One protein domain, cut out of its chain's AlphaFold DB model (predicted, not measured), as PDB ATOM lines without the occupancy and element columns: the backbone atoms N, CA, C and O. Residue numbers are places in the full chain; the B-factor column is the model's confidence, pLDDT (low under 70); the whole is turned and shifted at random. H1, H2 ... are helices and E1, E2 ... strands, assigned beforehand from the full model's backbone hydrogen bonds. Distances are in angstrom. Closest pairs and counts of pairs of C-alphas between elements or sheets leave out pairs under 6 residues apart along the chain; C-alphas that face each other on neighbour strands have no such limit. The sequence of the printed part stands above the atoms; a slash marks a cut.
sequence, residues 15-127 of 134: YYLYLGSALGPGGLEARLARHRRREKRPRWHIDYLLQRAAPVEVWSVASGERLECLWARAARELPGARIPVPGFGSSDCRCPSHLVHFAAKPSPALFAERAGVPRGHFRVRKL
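What this domain is: This is residues 15 to 127 of the 134 residues of the protein "GIY-YIG nuclease family protein" of Anaerolineae bacterium (UniProt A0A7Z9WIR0). Two small antiparallel ribbons of two strands each, E1 with E3 and E2 with E4, lie between two pairs of helices: H1 and H2 on one side, H3 and H4 on the other, with much of the rest in loops. H3 and H4 meet near their last residues, Ala 74 and Arg 114, and make a corner at nearly a right angle, with H3 toward the ribbon E1 and E3 and H4 toward the ribbon E2 and E4. The printed part has 113 residues with four named helices and four named strands, in the order E1 H1 H2 E2 H3 E3 H4 E4. The class is mixed, helices and strands, though under half of the residues, 47, are in named elements. The whole is compact and rounded, with a radius of gyration of the C-alphas of 13.4 A and spans of 35 by 29 by 28 A.

Where its parts are: Strand E1, residues 15 to 18, begins at C-alpha 15 (179.014, 223.058, 214.966), and E3 is residues 99 to 102. E2 is residues 57 to 60, and E4, residues 123 to 126, ends at C-alpha 126 (191.514, 221.722, 221.177). The strands measure 9.7 A for E1, 10.2 A for E3, 10.0 A for E2 and 10.1 A for E4. The longest helix, H1, residues 27 to 36, measures 14.6 A; H2, residues 45 to 49, measures 6.8 A. H3, residues 68 to 76, begins at C-alpha 68 (190.877, 231.505, 203.191) and measures 12.5 A; H4, residues 108 to 114, measures 10.0 A.

How they stand to each other: E1 and E3 are antiparallel neighbours at 159 degrees, with N 17 and O 100 within hydrogen-bond range at 2.8 A. E2 and E4 are antiparallel neighbours at 166 degrees, with N 58 and O 125 within range at 2.9 A. E1 and E2 are near each other, with 5 pairs of C-alphas within 10 A. H3 comes closest to E3 at the C-alphas of Arg 76 and Val 100, 6.5 A apart. H3 and H4 touch, about perpendicular at 76 degrees; their closest C-alphas are those of Ala 74 and Arg 114, 5.4 A apart. The closest C-alphas of H4 and E2 are those of Pro 108 and Trp 59, 7.6 A apart. H1 and H2 are close but not clearly touching, with the C-alphas of His 35 and Asp 47 closest at 6.7 A. H1 and H3 are apart. In H1, H2, H3 and H4 every O i to N i+4 pair is within hydrogen-bond range.

The domain as a whole: The two C-alphas farthest apart, those of Arg 41 and Arg 119, are 37.2 A apart. The printed part has no cut. The link from H3 to E3, residues 77 to 98, is long; the one from E3 to H4 is tight. The mean pLDDT of the printed part is 93.4, and residue 119 is under 70.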
ATOM      1  N   TYR A  15     177.645 222.597 215.109       98.19
ATOM      2  CA  TYR A  15     179.014 223.058 214.966       98.19
ATOM      3  C   TYR A  15     179.113 224.075 213.839       98.19
ATOM      4  O   TYR A  15     178.517 223.923 212.775       98.19
ATOM      5  N   TYR A  16     179.917 225.105 214.079       98.25
ATOM      6  CA  TYR A  16     180.163 226.179 213.133       98.25
ATOM      7  C   TYR A  16     181.650 226.226 212.814       98.25
ATOM      8  O   TYR A  16     182.470 226.464 213.701       98.25
ATOM      9  N   LEU A  17     181.991 226.001 211.549       97.94
ATOM     10  CA  LEU A  17     183.342 226.178 211.040       97.94
ATOM     11  C   LEU A  17     183.440 227.573 210.423       97.94
ATOM     12  O   LEU A  17     182.819 227.852 209.398       97.94
ATOM     13  N   TYR A  18     184.188 228.453 211.087       97.75
ATOM     14  CA  TYR A  18     184.506 229.789 210.589       97.75
ATOM     15  C   TYR A  18     185.912 229.804 209.998       97.75
ATOM     16  O   TYR A  18     186.850 229.295 210.613       97.75
ATOM     17  N   LEU A  19     186.045 230.402 208.819       96.75
ATOM     18  CA  LEU A  19     187.287 230.449 208.064       96.75
ATOM     19  C   LEU A  19     187.798 231.881 207.988       96.75
ATOM     20  O   LEU A  19     187.048 232.809 207.698       96.75
ATOM     21  N   GLY A  20     189.077 232.058 208.300       93.81
ATOM     22  CA  GLY A  20     189.679 233.377 208.391       93.81
ATOM     23  C   GLY A  20     191.196 233.316 208.433       93.81
ATOM     24  O   GLY A  20     191.790 232.371 208.952       93.81
ATOM     25  N   SER A  21     191.823 234.362 207.920       92.00
ATOM     26  CA  SER A  21     193.261 234.587 207.981       92.00
ATOM     27  C   SER A  21     193.668 235.332 209.259       92.00
ATOM     28  O   SER A  21     192.895 236.080 209.864       92.00
ATOM     29  N   ALA A  22     194.913 235.160 209.700       92.44
ATOM     30  CA  ALA A  22     195.466 235.854 210.865       92.44
ATOM     31  C   ALA A  22     196.752 236.613 210.505       92.44
ATOM     32  O   ALA A  22     197.761 236.487 211.183       92.44
ATOM     33  N   LEU A  23     196.698 237.390 209.417       89.19
ATOM     34  CA  LEU A  23     197.838 238.137 208.862       89.19
ATOM     35  C   LEU A  23     198.045 239.530 209.489       89.19
ATOM     36  O   LEU A  23     198.935 240.267 209.082       89.19
ATOM     37  N   GLY A  24     197.199 239.926 210.443       87.56
ATOM     38  CA  GLY A  24     197.328 241.207 211.140       87.56
ATOM     39  C   GLY A  24     198.412 241.199 212.228       87.56
ATOM     40  O   GLY A  24     198.990 240.150 212.525       87.56
ATOM     41  N   PRO A  25     198.650 242.352 212.884       90.81
ATOM     42  CA  PRO A  25     199.596 242.458 213.993       90.81
ATOM     43  C   PRO A  25     199.331 241.419 215.093       90.81
ATOM     44  O   PRO A  25     198.188 241.218 215.507       90.81
ATOM     45  N   GLY A  26     200.392 240.751 215.554       91.19
ATOM     46  CA  GLY A  26     200.322 239.682 216.561       91.19
ATOM     47  C   GLY A  26     199.823 238.322 216.041       91.19
ATOM     48  O   GLY A  26     199.731 237.365 216.813       91.19
ATOM     49  N   GLY A  27     199.521 238.217 214.745       93.56
ATOM     50  CA  GLY A  27     199.303 236.953 214.051       93.56
ATOM     51  C   GLY A  27     198.147 236.106 214.593       93.56
ATOM     52  O   GLY A  27     197.115 236.606 215.059       93.56
ATOM     53  N   LEU A  28     198.331 234.785 214.527       92.75
ATOM     54  CA  LEU A  28     197.352 233.792 214.973       92.75
ATOM     55  C   LEU A  28     196.980 233.965 216.452       92.75
ATOM     56  O   LEU A  28     195.796 233.983 216.781       92.75
ATOM     57  N   GLU A  29     197.959 234.144 217.337       93.81
ATOM     58  CA  GLU A  29     197.699 234.229 218.778       93.81
ATOM     59  C   GLU A  29     196.903 235.487 219.152       93.81
ATOM     60  O   GLU A  29     195.938 235.390 219.914       93.81
ATOM     61  N   ALA A  30     197.179 236.641 218.537       94.31
ATOM     62  CA  ALA A  30     196.362 237.839 218.744       94.31
ATOM     63  C   ALA A  30     194.922 237.666 218.224       94.31
ATOM     64  O   ALA A  30     193.960 238.059 218.898       94.31
ATOM     65  N   ARG A  31     194.742 237.031 217.054       94.06
ATOM     66  CA  ARG A  31     193.408 236.719 216.505       94.06
ATOM     67  C   ARG A  31     192.619 235.826 217.466       94.06
ATOM     68  O   ARG A  31     191.440 236.075 217.725       94.06
ATOM     69  N   LEU A  32     193.271 234.819 218.032       93.81
ATOM     70  CA  LEU A  32     192.655 233.879 218.962       93.81
ATOM     71  C   LEU A  32     192.349 234.499 220.317       93.81
ATOM     72  O   LEU A  32     191.259 234.280 220.839       93.81
ATOM     73  N   ALA A  33     193.262 235.302 220.864       93.31
ATOM     74  CA  ALA A  33     193.020 236.074 222.075       93.31
ATOM     75  C   ALA A  33     191.787 236.971 221.901       93.31
ATOM     76  O   ALA A  33     190.903 236.997 222.763       93.31
ATOM     77  N   ARG A  34     191.656 237.624 220.735       94.00
ATOM     78  CA  ARG A  34     190.443 238.370 220.397       94.00
ATOM     79  C   ARG A  34     189.220 237.469 220.381       94.00
ATOM     80  O   ARG A  34     188.238 237.847 221.002       94.00
ATOM     81  N   HIS A  35     189.235 236.320 219.708       92.94
ATOM     82  CA  HIS A  35     188.068 235.431 219.645       92.94
ATOM     83  C   HIS A  35     187.663 234.869 221.013       92.94
ATOM     84  O   HIS A  35     186.471 234.802 221.296       92.94
ATOM     85  N   ARG A  36     188.623 234.566 221.890       91.19
ATOM     86  CA  ARG A  36     188.367 234.032 223.237       91.19
ATOM     87  C   ARG A  36     187.815 235.051 224.227       91.19
ATOM     88  O   ARG A  36     187.102 234.662 225.145       91.19
ATOM     89  N   ARG A  37     188.136 236.339 224.070       91.00
ATOM     90  CA  ARG A  37     187.599 237.392 224.945       91.00
ATOM     91  C   ARG A  37     186.063 237.333 224.923       91.00
ATOM     92  O   ARG A  37     185.499 237.215 223.843       91.00
ATOM     93  N   ARG A  38     185.369 237.397 226.058       85.06
ATOM     94  CA  ARG A  38     183.893 237.451 226.057       85.06
ATOM     95  C   ARG A  38     183.402 238.882 225.908       85.06
ATOM     96  O   ARG A  38     182.686 239.203 224.965       85.06
ATOM     97  N   GLU A  39     183.904 239.755 226.766       89.06
ATOM     98  CA  GLU A  39     183.577 241.173 226.764       89.06
ATOM     99  C   GLU A  39     184.409 241.914 225.721       89.06
ATOM    100  O   GLU A  39     185.603 242.176 225.880       89.06
ATOM    101  N   LYS A  40     183.791 242.212 224.581       91.56
ATOM    102  CA  LYS A  40     184.394 243.054 223.550       91.56
ATOM    103  C   LYS A  40     183.304 243.742 222.746       91.56
ATOM    104  O   LYS A  40     182.229 243.184 222.545       91.56
ATOM    105  N   ARG A  41     183.627 244.903 222.181       93.56
ATOM    106  CA  ARG A  41     182.817 245.482 221.105       93.56
ATOM    107  C   ARG A  41     182.948 244.611 219.844       93.56
ATOM    108  O   ARG A  41     184.076 244.442 219.351       93.56
ATOM    109  N   PRO A  42     181.844 244.040 219.327       93.69
ATOM    110  CA  PRO A  42     181.882 243.237 218.111       93.69
ATOM    111  C   PRO A  42     182.351 244.084 216.928       93.69
ATOM    112  O   PRO A  42     181.865 245.193 216.725       93.69
ATOM    113  N   ARG A  43     183.315 243.567 216.162       92.00
ATOM    114  CA  ARG A  43     183.836 244.222 214.949       92.00
ATOM    115  C   ARG A  43     183.666 243.331 213.730       92.00
ATOM    116  O   ARG A  43     183.360 243.815 212.650       92.00
ATOM    117  N   TRP A  44     183.904 242.036 213.902       93.88
ATOM    118  CA  TRP A  44     183.784 241.038 212.848       93.88
ATOM    119  C   TRP A  44     182.529 240.206 213.064       93.88
ATOM    120  O   TRP A  44     182.103 240.023 214.202       93.88
ATOM    121  N   HIS A  45     181.962 239.645 211.997       96.44
ATOM    122  CA  HIS A  45     180.759 238.811 212.098       96.44
ATOM    123  C   HIS A  45     180.921 237.666 213.113       96.44
ATOM    124  O   HIS A  45     180.018 237.416 213.913       96.44
ATOM    125  N   ILE A  46     182.105 237.045 213.170       96.44
ATOM    126  CA  ILE A  46     182.428 236.006 214.155       96.44
ATOM    127  C   ILE A  46     182.353 236.503 215.607       96.44
ATOM    128  O   ILE A  46     181.960 235.740 216.480       96.44
ATOM    129  N   ASP A  47     182.620 237.782 215.887       96.06
ATOM    130  CA  ASP A  47     182.504 238.319 217.248       96.06
ATOM    131  C   ASP A  47     181.050 238.325 217.751       96.06
ATOM    132  O   ASP A  47     180.825 238.194 218.950       96.06
ATOM    133  N   TYR A  48     180.065 238.464 216.855       96.06
ATOM    134  CA  TYR A  48     178.644 238.365 217.209       96.06
ATOM    135  C   TYR A  48     178.255 236.922 217.521       96.06
ATOM    136  O   TYR A  48     177.592 236.658 218.521       96.06
ATOM    137  N   LEU A  49     178.710 235.976 216.692       95.94
ATOM    138  CA  LEU A  49     178.457 234.553 216.906       95.94
ATOM    139  C   LEU A  49     179.069 234.060 218.222       95.94
ATOM    140  O   LEU A  49     178.406 233.365 218.987       95.94
ATOM    141  N   LEU A  50     180.296 234.479 218.531       95.38
ATOM    142  CA  LEU A  50     181.014 234.065 219.740       95.38
ATOM    143  C   LEU A  50     180.447 234.633 221.053       95.38
ATOM    144  O   LEU A  50     180.900 234.242 222.123       95.38
ATOM    145  N   GLN A  51     179.438 235.509 221.007       93.25
ATOM    146  CA  GLN A  51     178.663 235.858 222.207       93.25
ATOM    147  C   GLN A  51     177.728 234.727 222.646       93.25
ATOM    148  O   GLN A  51     177.357 234.660 223.813       93.25
ATOM    149  N   ARG A  52     177.333 233.846 221.716       93.19
ATOM    150  CA  ARG A  52     176.414 232.724 221.972       93.19
ATOM    151  C   ARG A  52     177.026 231.352 221.691       93.19
ATOM    152  O   ARG A  52     176.485 230.351 222.143       93.19
ATOM    153  N   ALA A  53     178.142 231.296 220.971       93.81
ATOM    154  CA  ALA A  53     178.879 230.072 220.678       93.81
ATOM    155  C   ALA A  53     180.232 230.052 221.400       93.81
ATOM    156  O   ALA A  53     180.890 231.081 221.546       93.81
ATOM    157  N   ALA A  54     180.677 228.862 221.801       92.69
ATOM    158  CA  ALA A  54     181.995 228.661 222.388       92.69
ATOM    159  C   ALA A  54     182.970 228.093 221.339       92.69
ATOM    160  O   ALA A  54     182.659 227.076 220.715       92.69
ATOM    161  N   PRO A  55     184.160 228.690 221.151       93.62
ATOM    162  CA  PRO A  55     185.228 228.064 220.382       93.62
ATOM    163  C   PRO A  55     185.660 226.747 221.041       93.62
ATOM    164  O   PRO A  55     186.006 226.739 222.220       93.62
ATOM    165  N   VAL A  56     185.677 225.649 220.284       94.94
ATOM    166  CA  VAL A  56     186.054 224.312 220.797       94.94
ATOM    167  C   VAL A  56     187.358 223.780 220.213       94.94
ATOM    168  O   VAL A  56     188.028 222.952 220.826       94.94
ATOM    169  N   GLU A  57     187.740 224.238 219.024       95.56
ATOM    170  CA  GLU A  57     188.936 223.774 218.329       95.56
ATOM    171  C   GLU A  57     189.418 224.840 217.347       95.56
ATOM    172  O   GLU A  57     188.628 225.637 216.841       95.56
ATOM    173  N   VAL A  58     190.724 224.865 217.103       95.75
ATOM    174  CA  VAL A  58     191.366 225.739 216.120       95.75
ATOM    175  C   VAL A  58     192.151 224.873 215.164       95.75
ATOM    176  O   VAL A  58     192.979 224.069 215.592       95.75
ATOM    177  N   TRP A  59     191.895 225.078 213.882       95.12
ATOM    178  CA  TRP A  59     192.620 224.469 212.782       95.12
ATOM    179  C   TRP A  59     193.435 225.554 212.097       95.12
ATOM    180  O   TRP A  59     192.904 226.619 211.784       95.12
ATOM    181  N   SER A  60     194.729 225.326 211.914       94.38
ATOM    182  CA  SER A  60     195.624 226.372 211.423       94.38
ATOM    183  C   SER A  60     196.758 225.811 210.588       94.38
ATOM    184  O   SER A  60     197.308 224.759 210.906       94.38
ATOM    185  N   VAL A  61     197.143 226.582 209.576       93.31
ATOM    186  CA  VAL A  61     198.347 226.398 208.769       93.31
ATOM    187  C   VAL A  61     199.065 227.740 208.748       93.31
ATOM    188  O   VAL A  61     198.428 228.774 208.543       93.31
ATOM    189  N   ALA A  62     200.375 227.730 208.978       90.25
ATOM    190  CA  ALA A  62     201.214 228.888 208.699       90.25
ATOM    191  C   ALA A  62     201.602 228.836 207.217       90.25
ATOM    192  O   ALA A  62     202.255 227.887 206.791       90.25
ATOM    193  N   SER A  63     201.154 229.815 206.433       86.12
ATOM    194  CA  SER A  63     201.436 229.909 205.000       86.12
ATOM    195  C   SER A  63     201.539 231.375 204.579       86.12
ATOM    196  O   SER A  63     200.887 232.235 205.176       86.12
ATOM    197  N   GLY A  64     202.348 231.648 203.553       83.75
ATOM    198  CA  GLY A  64     202.367 232.937 202.854       83.75
ATOM    199  C   GLY A  64     201.214 233.098 201.855       83.75
ATOM    200  O   GLY A  64     200.978 234.194 201.351       83.75
ATOM    201  N   GLU A  65     200.476 232.024 201.576       85.94
ATOM    202  CA  GLU A  65     199.370 232.015 200.623       85.94
ATOM    203  C   GLU A  65     198.039 232.432 201.257       85.94
ATOM    204  O   GLU A  65     197.747 232.179 202.431       85.94
ATOM    205  N   ARG A  66     197.161 233.026 200.442       85.44
ATOM    206  CA  ARG A  66     195.796 233.385 200.846       85.44
ATOM    207  C   ARG A  66     194.850 232.193 200.684       85.44
ATOM    208  O   ARG A  66     194.101 232.105 199.718       85.44
ATOM    209  N   LEU A  67     194.864 231.292 201.666       91.56
ATOM    210  CA  LEU A  67     194.100 230.034 201.639       91.56
ATOM    211  C   LEU A  67     192.618 230.162 202.045       91.56
ATOM    212  O   LEU A  67     191.849 229.221 201.878       91.56
ATOM    213  N   GLU A  68     192.197 231.317 202.566       92.75
ATOM    214  CA  GLU A  68     190.877 231.505 203.191       92.75
ATOM    215  C   GLU A  68     189.704 231.129 202.265       92.75
ATOM    216  O   GLU A  68     188.822 230.366 202.661       92.75
ATOM    217  N   CYS A  69     189.722 231.595 201.011       95.06
ATOM    218  CA  CYS A  69     188.663 231.305 200.036       95.06
ATOM    219  C   CYS A  69     188.669 229.839 199.577       95.06
ATOM    220  O   CYS A  69     187.606 229.233 199.425       95.06
ATOM    221  N   LEU A  70     189.859 229.256 199.385       95.19
ATOM    222  CA  LEU A  70     190.016 227.839 199.044       95.19
ATOM    223  C   LEU A  70     189.414 226.964 200.145       95.19
ATOM    224  O   LEU A  70     188.620 226.063 199.882       95.19
ATOM    225  N   TRP A  71     189.734 227.280 201.396       95.88
ATOM    226  CA  TRP A  71     189.208 226.562 202.541       95.88
ATOM    227  C   TRP A  71     187.702 226.756 202.701       95.88
ATOM    228  O   TRP A  71     187.005 225.812 203.069       95.88
ATOM    229  N   ALA A  72     187.172 227.949 202.408       97.12
ATOM    230  CA  ALA A  72     185.736 228.202 202.503       97.12
ATOM    231  C   ALA A  72     184.959 227.349 201.492       97.12
ATOM    232  O   ALA A  72     183.886 226.833 201.809       97.12
ATOM    233  N   ARG A  73     185.521 227.141 200.294       96.94
ATOM    234  CA  ARG A  73     185.006 226.173 199.321       96.94
ATOM    235  C   ARG A  73     185.099 224.743 199.861       96.94
ATOM    236  O   ARG A  73     184.069 224.082 199.936       96.94
ATOM    237  N   ALA A  74     186.275 224.303 200.309       97.12
ATOM    238  CA  ALA A  74     186.476 222.944 200.819       97.12
ATOM    239  C   ALA A  74     185.533 222.601 201.988       97.12
ATOM    240  O   ALA A  74     184.939 221.526 202.022       97.12
ATOM    241  N   ALA A  75     185.324 223.537 202.919       97.69
ATOM    242  CA  ALA A  75     184.395 223.373 204.036       97.69
ATOM    243  C   ALA A  75     182.947 223.155 203.575       97.69
ATOM    244  O   ALA A  75     182.216 222.384 204.191       97.69
ATOM    245  N   ARG A  76     182.520 223.816 202.494       97.31
ATOM    246  CA  ARG A  76     181.170 223.664 201.934       97.31
ATOM    247  C   ARG A  76     180.962 222.345 201.195       97.31
ATOM    248  O   ARG A  76     179.820 221.946 201.006       97.31
ATOM    249  N   GLU A  77     182.039 221.697 200.771       96.69
ATOM    250  CA  GLU A  77     182.014 220.398 200.090       96.69
ATOM    251  C   GLU A  77     182.041 219.215 201.078       96.69
ATOM    252  O   GLU A  77     181.995 218.051 200.667       96.69
ATOM    253  N   LEU A  78     182.119 219.495 202.384       97.56
ATOM    254  CA  LEU A  78     182.026 218.476 203.424       97.56
ATOM    255  C   LEU A  78     180.586 217.949 203.570       97.56
ATOM    256  O   LEU A  78     179.625 218.716 203.450       97.56
ATOM    257  N   PRO A  79     180.409 216.657 203.904       96.69
ATOM    258  CA  PRO A  79     179.091 216.088 204.162       96.69
ATOM    259  C   PRO A  79     178.316 216.863 205.233       96.69
ATOM    260  O   PRO A  79     178.836 217.167 206.308       96.69
ATOM    261  N   GLY A  80     177.054 217.178 204.940       96.75
ATOM    262  CA  GLY A  80     176.167 217.890 205.864       96.75
ATOM    263  C   GLY A  80     176.438 219.394 206.003       96.75
ATOM    264  O   GLY A  80     175.786 220.033 206.832       96.75
ATOM    265  N   ALA A  81     177.348 219.963 205.206       98.12
ATOM    266  CA  ALA A  81     177.623 221.394 205.192       98.12
ATOM    267  C   ALA A  81     176.387 222.210 204.790       98.12
ATOM    268  O   ALA A  81     175.726 221.939 203.787       98.12
ATOM    269  N   ARG A  82     176.098 223.263 205.557       98.25
ATOM    270  CA  ARG A  82     175.076 224.265 205.226       98.25
ATOM    271  C   ARG A  82     175.631 225.666 205.416       98.25
ATOM    272  O   ARG A  82     176.465 225.886 206.289       98.25
ATOM    273  N   ILE A  83     175.140 226.628 204.638       98.12
ATOM    274  CA  ILE A  83     175.430 228.049 204.856       98.12
ATOM    275  C   ILE A  83     174.318 228.618 205.744       98.12
ATOM    276  O   ILE A  83     173.201 228.778 205.255       98.12
ATOM    277  N   PRO A  84     174.581 228.917 207.029       97.12
ATOM    278  CA  PRO A  84     173.562 229.482 207.911       97.12
ATOM    279  C   PRO A  84     173.355 230.983 207.663       97.12
ATOM    280  O   PRO A  84     172.273 231.504 207.910       97.12
ATOM    281  N   VAL A  85     174.398 231.681 207.192       97.94
ATOM    282  CA  VAL A  85     174.397 233.133 206.988       97.94
ATOM    283  C   VAL A  85     175.160 233.485 205.707       97.94
ATOM    284  O   VAL A  85     176.393 233.349 205.677       97.94
ATOM    285  N   PRO A  86     174.466 233.932 204.648       97.56
ATOM    286  CA  PRO A  86     175.099 234.467 203.446       97.56
ATOM    287  C   PRO A  86     175.968 235.698 203.754       97.56
ATOM    288  O   PRO A  86     175.624 236.516 204.604       97.56
ATOM    289  N   GLY A  87     177.112 235.825 203.083       97.50
ATOM    290  CA  GLY A  87     178.044 236.950 203.236       97.50
ATOM    291  C   GLY A  87     178.842 236.961 204.549       97.50
ATOM    292  O   GLY A  87     179.583 237.911 204.823       97.50
ATOM    293  N   PHE A  88     178.706 235.936 205.398       98.19
ATOM    294  CA  PHE A  88     179.364 235.926 206.702       98.19
ATOM    295  C   PHE A  88     180.882 235.853 206.556       98.19
ATOM    296  O   PHE A  88     181.450 234.807 206.267       98.19
ATOM    297  N   GLY A  89     181.541 236.979 206.816       95.81
ATOM    298  CA  GLY A  89     183.003 237.059 206.849       95.81
ATOM    299  C   GLY A  89     183.650 237.069 205.466       95.81
ATOM    300  O   GLY A  89     184.861 236.954 205.398       95.81
ATOM    301  N   SER A  90     182.856 237.239 204.409       96.50
ATOM    302  CA  SER A  90     183.297 237.275 203.014       96.50
ATOM    303  C   SER A  90     183.068 238.642 202.358       96.50
ATOM    304  O   SER A  90     182.829 238.728 201.161       96.50
ATOM    305  N   SER A  91     183.113 239.736 203.126       91.38
ATOM    306  CA  SER A  91     182.826 241.091 202.618       91.38
ATOM    307  C   SER A  91     183.829 241.606 201.577       91.38
ATOM    308  O   SER A  91     183.523 242.542 200.849       91.38
ATOM    309  N   ASP A  92     185.028 241.033 201.539       93.00
ATOM    310  CA  ASP A  92     186.139 241.385 200.651       93.00
ATOM    311  C   ASP A  92     186.377 240.342 199.542       93.00
ATOM    312  O   ASP A  92     187.355 240.426 198.801       93.00
ATOM    313  N   CYS A  93     185.483 239.359 199.398       95.31
ATOM    314  CA  CYS A  93     185.568 238.336 198.361       95.31
ATOM    315  C   CYS A  93     184.176 237.929 197.850       95.31
ATOM    316  O   CYS A  93     183.149 238.458 198.261       95.31
ATOM    317  N   ARG A  94     184.129 236.983 196.904       95.75
ATOM    318  CA  ARG A  94     182.874 236.483 196.307       95.75
ATOM    319  C   ARG A  94     182.378 235.184 196.944       95.75
ATOM    320  O   ARG A  94     181.484 234.533 196.406       95.75
ATOM    321  N   CYS A  95     182.968 234.766 198.062       97.50
ATOM    322  CA  CYS A  95     182.526 233.568 198.758       97.50
ATOM    323  C   CYS A  95     181.088 233.755 199.271       97.50
ATOM    324  O   CYS A  95     180.808 234.745 199.951       97.50
ATOM    325  N   PRO A  96     180.187 232.783 199.041       97.44
ATOM    326  CA  PRO A  96     178.838 232.818 199.597       97.44
ATOM    327  C   PRO A  96     178.804 232.962 201.119       97.44
ATOM    328  O   PRO A  96     177.884 233.572 201.649       97.44
ATOM    329  N   SER A  97     179.793 232.402 201.821       98.25
ATOM    330  CA  SER A  97     180.015 232.589 203.255       98.25
ATOM    331  C   SER A  97     181.371 231.999 203.648       98.25
ATOM    332  O   SER A  97     181.799 231.009 203.054       98.25
ATOM    333  N   HIS A  98     182.020 232.565 204.664       98.12
ATOM    334  CA  HIS A  98     183.137 231.950 205.394       98.12
ATOM    335  C   HIS A  98     182.671 231.287 206.700       98.12
ATOM    336  O   HIS A  98     183.480 230.975 207.570       98.12
ATOM    337  N   LEU A  99     181.362 231.075 206.855       98.44
ATOM    338  CA  LEU A  99     180.768 230.321 207.948       98.44
ATOM    339  C   LEU A  99     179.989 229.128 207.395       98.44
ATOM    340  O   LEU A  99     179.073 229.294 206.587       98.44
ATOM    341  N   VAL A 100     180.317 227.934 207.878       98.56
ATOM    342  CA  VAL A 100     179.630 226.689 207.517       98.56
ATOM    343  C   VAL A 100     179.093 226.020 208.776       98.56
ATOM    344  O   VAL A 100     179.795 225.912 209.778       98.56
ATOM    345  N   HIS A 101     177.836 225.591 208.731       98.62
ATOM    346  CA  HIS A 101     177.152 224.882 209.807       98.62
ATOM    347  C   HIS A 101     177.109 223.374 209.541       98.62
ATOM    348  O   HIS A 101     176.885 222.950 208.404       98.62
ATOM    349  N   PHE A 102     177.233 222.592 210.613       98.44
ATOM    350  CA  PHE A 102     177.104 221.141 210.638       98.44
ATOM    351  C   PHE A 102     176.305 220.698 211.867       98.44
ATOM    352  O   PHE A 102     176.532 221.199 212.966       98.44
ATOM    353  N   ALA A 103     175.428 219.704 211.716       97.81
ATOM    354  CA  ALA A 103     174.711 219.121 212.857       97.81
ATOM    355  C   ALA A 103     175.644 218.334 213.805       97.81
ATOM    356  O   ALA A 103     175.416 218.292 215.010       97.81
ATOM    357  N   ALA A 104     176.722 217.752 213.268       96.56
ATOM    358  CA  ALA A 104     177.755 217.030 214.010       96.56
ATOM    359  C   ALA A 104     179.136 217.659 213.774       96.56
ATOM    360  O   ALA A 104     179.333 218.385 212.799       96.56
ATOM    361  N   LYS A 105     180.104 217.397 214.662       95.88
ATOM    362  CA  LYS A 105     181.442 217.994 214.550       95.88
ATOM    363  C   LYS A 105     182.106 217.529 213.244       95.88
ATOM    364  O   LYS A 105     182.269 216.320 213.072       95.88
ATOM    365  N   PRO A 106     182.529 218.439 212.348       95.31
ATOM    366  CA  PRO A 106     183.229 218.040 211.133       95.31
ATOM    367  C   PRO A 106     184.595 217.424 211.468       95.31
ATOM    368  O   PRO A 106     185.260 217.836 212.422       95.31
ATOM    369  N   SER A 107     185.020 216.443 210.669       94.12
ATOM    370  CA  SER A 107     186.323 215.788 210.829       94.12
ATOM    371  C   SER A 107     187.457 216.715 210.373       94.12
ATOM    372  O   SER A 107     187.470 217.109 209.202       94.12
ATOM    373  N   PRO A 108     188.446 217.025 211.239       93.31
ATOM    374  CA  PRO A 108     189.616 217.800 210.838       93.31
ATOM    375  C   PRO A 108     190.422 217.127 209.718       93.31
ATOM    376  O   PRO A 108     190.949 217.812 208.849       93.31
ATOM    377  N   ALA A 109     190.501 215.790 209.722       91.88
ATOM    378  CA  ALA A 109     191.237 215.028 208.714       91.88
ATOM    379  C   ALA A 109     190.568 215.122 207.336       91.88
ATOM    380  O   ALA A 109     191.233 215.434 206.353       91.88
ATOM    381  N   LEU A 110     189.242 214.942 207.288       93.25
ATOM    382  CA  LEU A 110     188.478 215.070 206.045       93.25
ATOM    383  C   LEU A 110     188.539 216.504 205.502       93.25
ATOM    384  O   LEU A 110     188.665 216.711 204.299       93.25
ATOM    385  N   PHE A 111     188.478 217.503 206.386       95.44
ATOM    386  CA  PHE A 111     188.665 218.891 205.982       95.44
ATOM    387  C   PHE A 111     190.060 219.134 205.399       95.44
ATOM    388  O   PHE A 111     190.157 219.722 204.328       95.44
ATOM    389  N   ALA A 112     191.123 218.681 206.069       93.44
ATOM    390  CA  ALA A 112     192.496 218.880 205.604       93.44
ATOM    391  C   ALA A 112     192.739 218.249 204.223       93.44
ATOM    392  O   ALA A 112     193.369 218.878 203.375       93.44
ATOM    393  N   GLU A 113     192.183 217.057 203.985       92.12
ATOM    394  CA  GLU A 113     192.204 216.386 202.682       92.12
ATOM    395  C   GLU A 113     191.526 217.240 201.601       92.12
ATOM    396  O   GLU A 113     192.144 217.560 200.588       92.12
ATOM    397  N   ARG A 114     190.285 217.690 201.838       93.94
ATOM    398  CA  ARG A 114     189.538 218.524 200.877       93.94
ATOM    399  C   ARG A 114     190.148 219.903 200.661       93.94
ATOM    400  O   ARG A 114     190.028 220.466 199.580       93.94
ATOM    401  N   ALA A 115     190.794 220.450 201.682       92.38
ATOM    402  CA  ALA A 115     191.474 221.733 201.619       92.38
ATOM    403  C   ALA A 115     192.849 221.653 200.932       92.38
ATOM    404  O   ALA A 115     193.494 222.689 200.780       92.38
ATOM    405  N   GLY A 116     193.308 220.454 200.545       90.25
ATOM    406  CA  GLY A 116     194.608 220.252 199.906       90.25
ATOM    407  C   GLY A 116     195.788 220.609 200.810       90.25
ATOM    408  O   GLY A 116     196.848 220.982 200.317       90.25
ATOM    409  N   VAL A 117     195.616 220.545 202.135       82.88
ATOM    410  CA  VAL A 117     196.675 220.922 203.075       82.88
ATOM    411  C   VAL A 117     197.667 219.762 203.219       82.88
ATOM    412  O   VAL A 117     197.256 218.667 203.614       82.88
ATOM    413  N   PRO A 118     198.977 219.975 202.976       74.06
ATOM    414  CA  PRO A 118     199.978 218.928 203.144       74.06
ATOM    415  C   PRO A 118     199.985 218.346 204.563       74.06
ATOM    416  O   PRO A 118     199.856 219.064 205.565       74.06
ATOM    417  N   ARG A 119     200.194 217.026 204.661       65.69
ATOM    418  CA  ARG A 119     200.346 216.336 205.951       65.69
ATOM    419  C   ARG A 119     201.461 217.008 206.778       65.69
ATOM    420  O   ARG A 119     202.472 217.450 206.237       65.69
ATOM    421  N   GLY A 120     201.241 217.153 208.086       73.19
ATOM    422  CA  GLY A 120     202.177 217.799 209.023       73.19
ATOM    423  C   GLY A 120     202.087 219.331 209.125       73.19
ATOM    424  O   GLY A 120     202.545 219.895 210.115       73.19
ATOM    425  N   HIS A 121     201.445 220.011 208.170       81.81
ATOM    426  CA  HIS A 121     201.290 221.476 208.193       81.81
ATOM    427  C   HIS A 121     199.984 221.918 208.859       81.81
ATOM    428  O   HIS A 121     199.876 223.032 209.376       81.81
ATOM    429  N   PHE A 122     198.997 221.023 208.875       89.38
ATOM    430  CA  PHE A 122     197.710 221.232 209.513       89.38
ATOM    431  C   PHE A 122     197.797 220.994 211.021       89.38
ATOM    432  O   PHE A 122     197.911 219.858 211.485       89.38
ATOM    433  N   ARG A 123     197.730 222.072 211.804       91.31
ATOM    434  CA  ARG A 123     197.727 222.005 213.267       91.31
ATOM    435  C   ARG A 123     196.301 222.059 213.787       91.31
ATOM    436  O   ARG A 123     195.566 222.994 213.476       91.31
ATOM    437  N   VAL A 124     195.950 221.094 214.631       91.81
ATOM    438  CA  VAL A 124     194.674 221.047 215.352       91.81
ATOM    439  C   VAL A 124     194.946 221.285 216.831       91.81
ATOM    440  O   VAL A 124     195.696 220.541 217.458       91.81
ATOM    441  N   ARG A 125     194.318 222.311 217.407       93.25
ATOM    442  CA  ARG A 125     194.400 222.611 218.839       93.25
ATOM    443  C   ARG A 125     193.006 222.636 219.445       93.25
ATOM    444  O   ARG A 125     192.215 223.526 219.131       93.25
ATOM    445  N   LYS A 126     192.726 221.696 220.350       91.06
ATOM    446  CA  LYS A 126     191.514 221.722 221.177       91.06
ATOM    447  C   LYS A 126     191.557 222.926 222.110       91.06
ATOM    448  O   LYS A 126     192.606 223.270 222.651       91.06
ATOM    449  N   LEU A 127     190.414 223.573 222.276       85.75
ATOM    450  CA  LEU A 127     190.238 224.644 223.238       85.75
ATOM    451  C   LEU A 127     189.500 224.070 224.442       85.75
ATOM    452  O   LEU A 127     188.441 223.461 224.296       85.75
TER     453      LEU A 127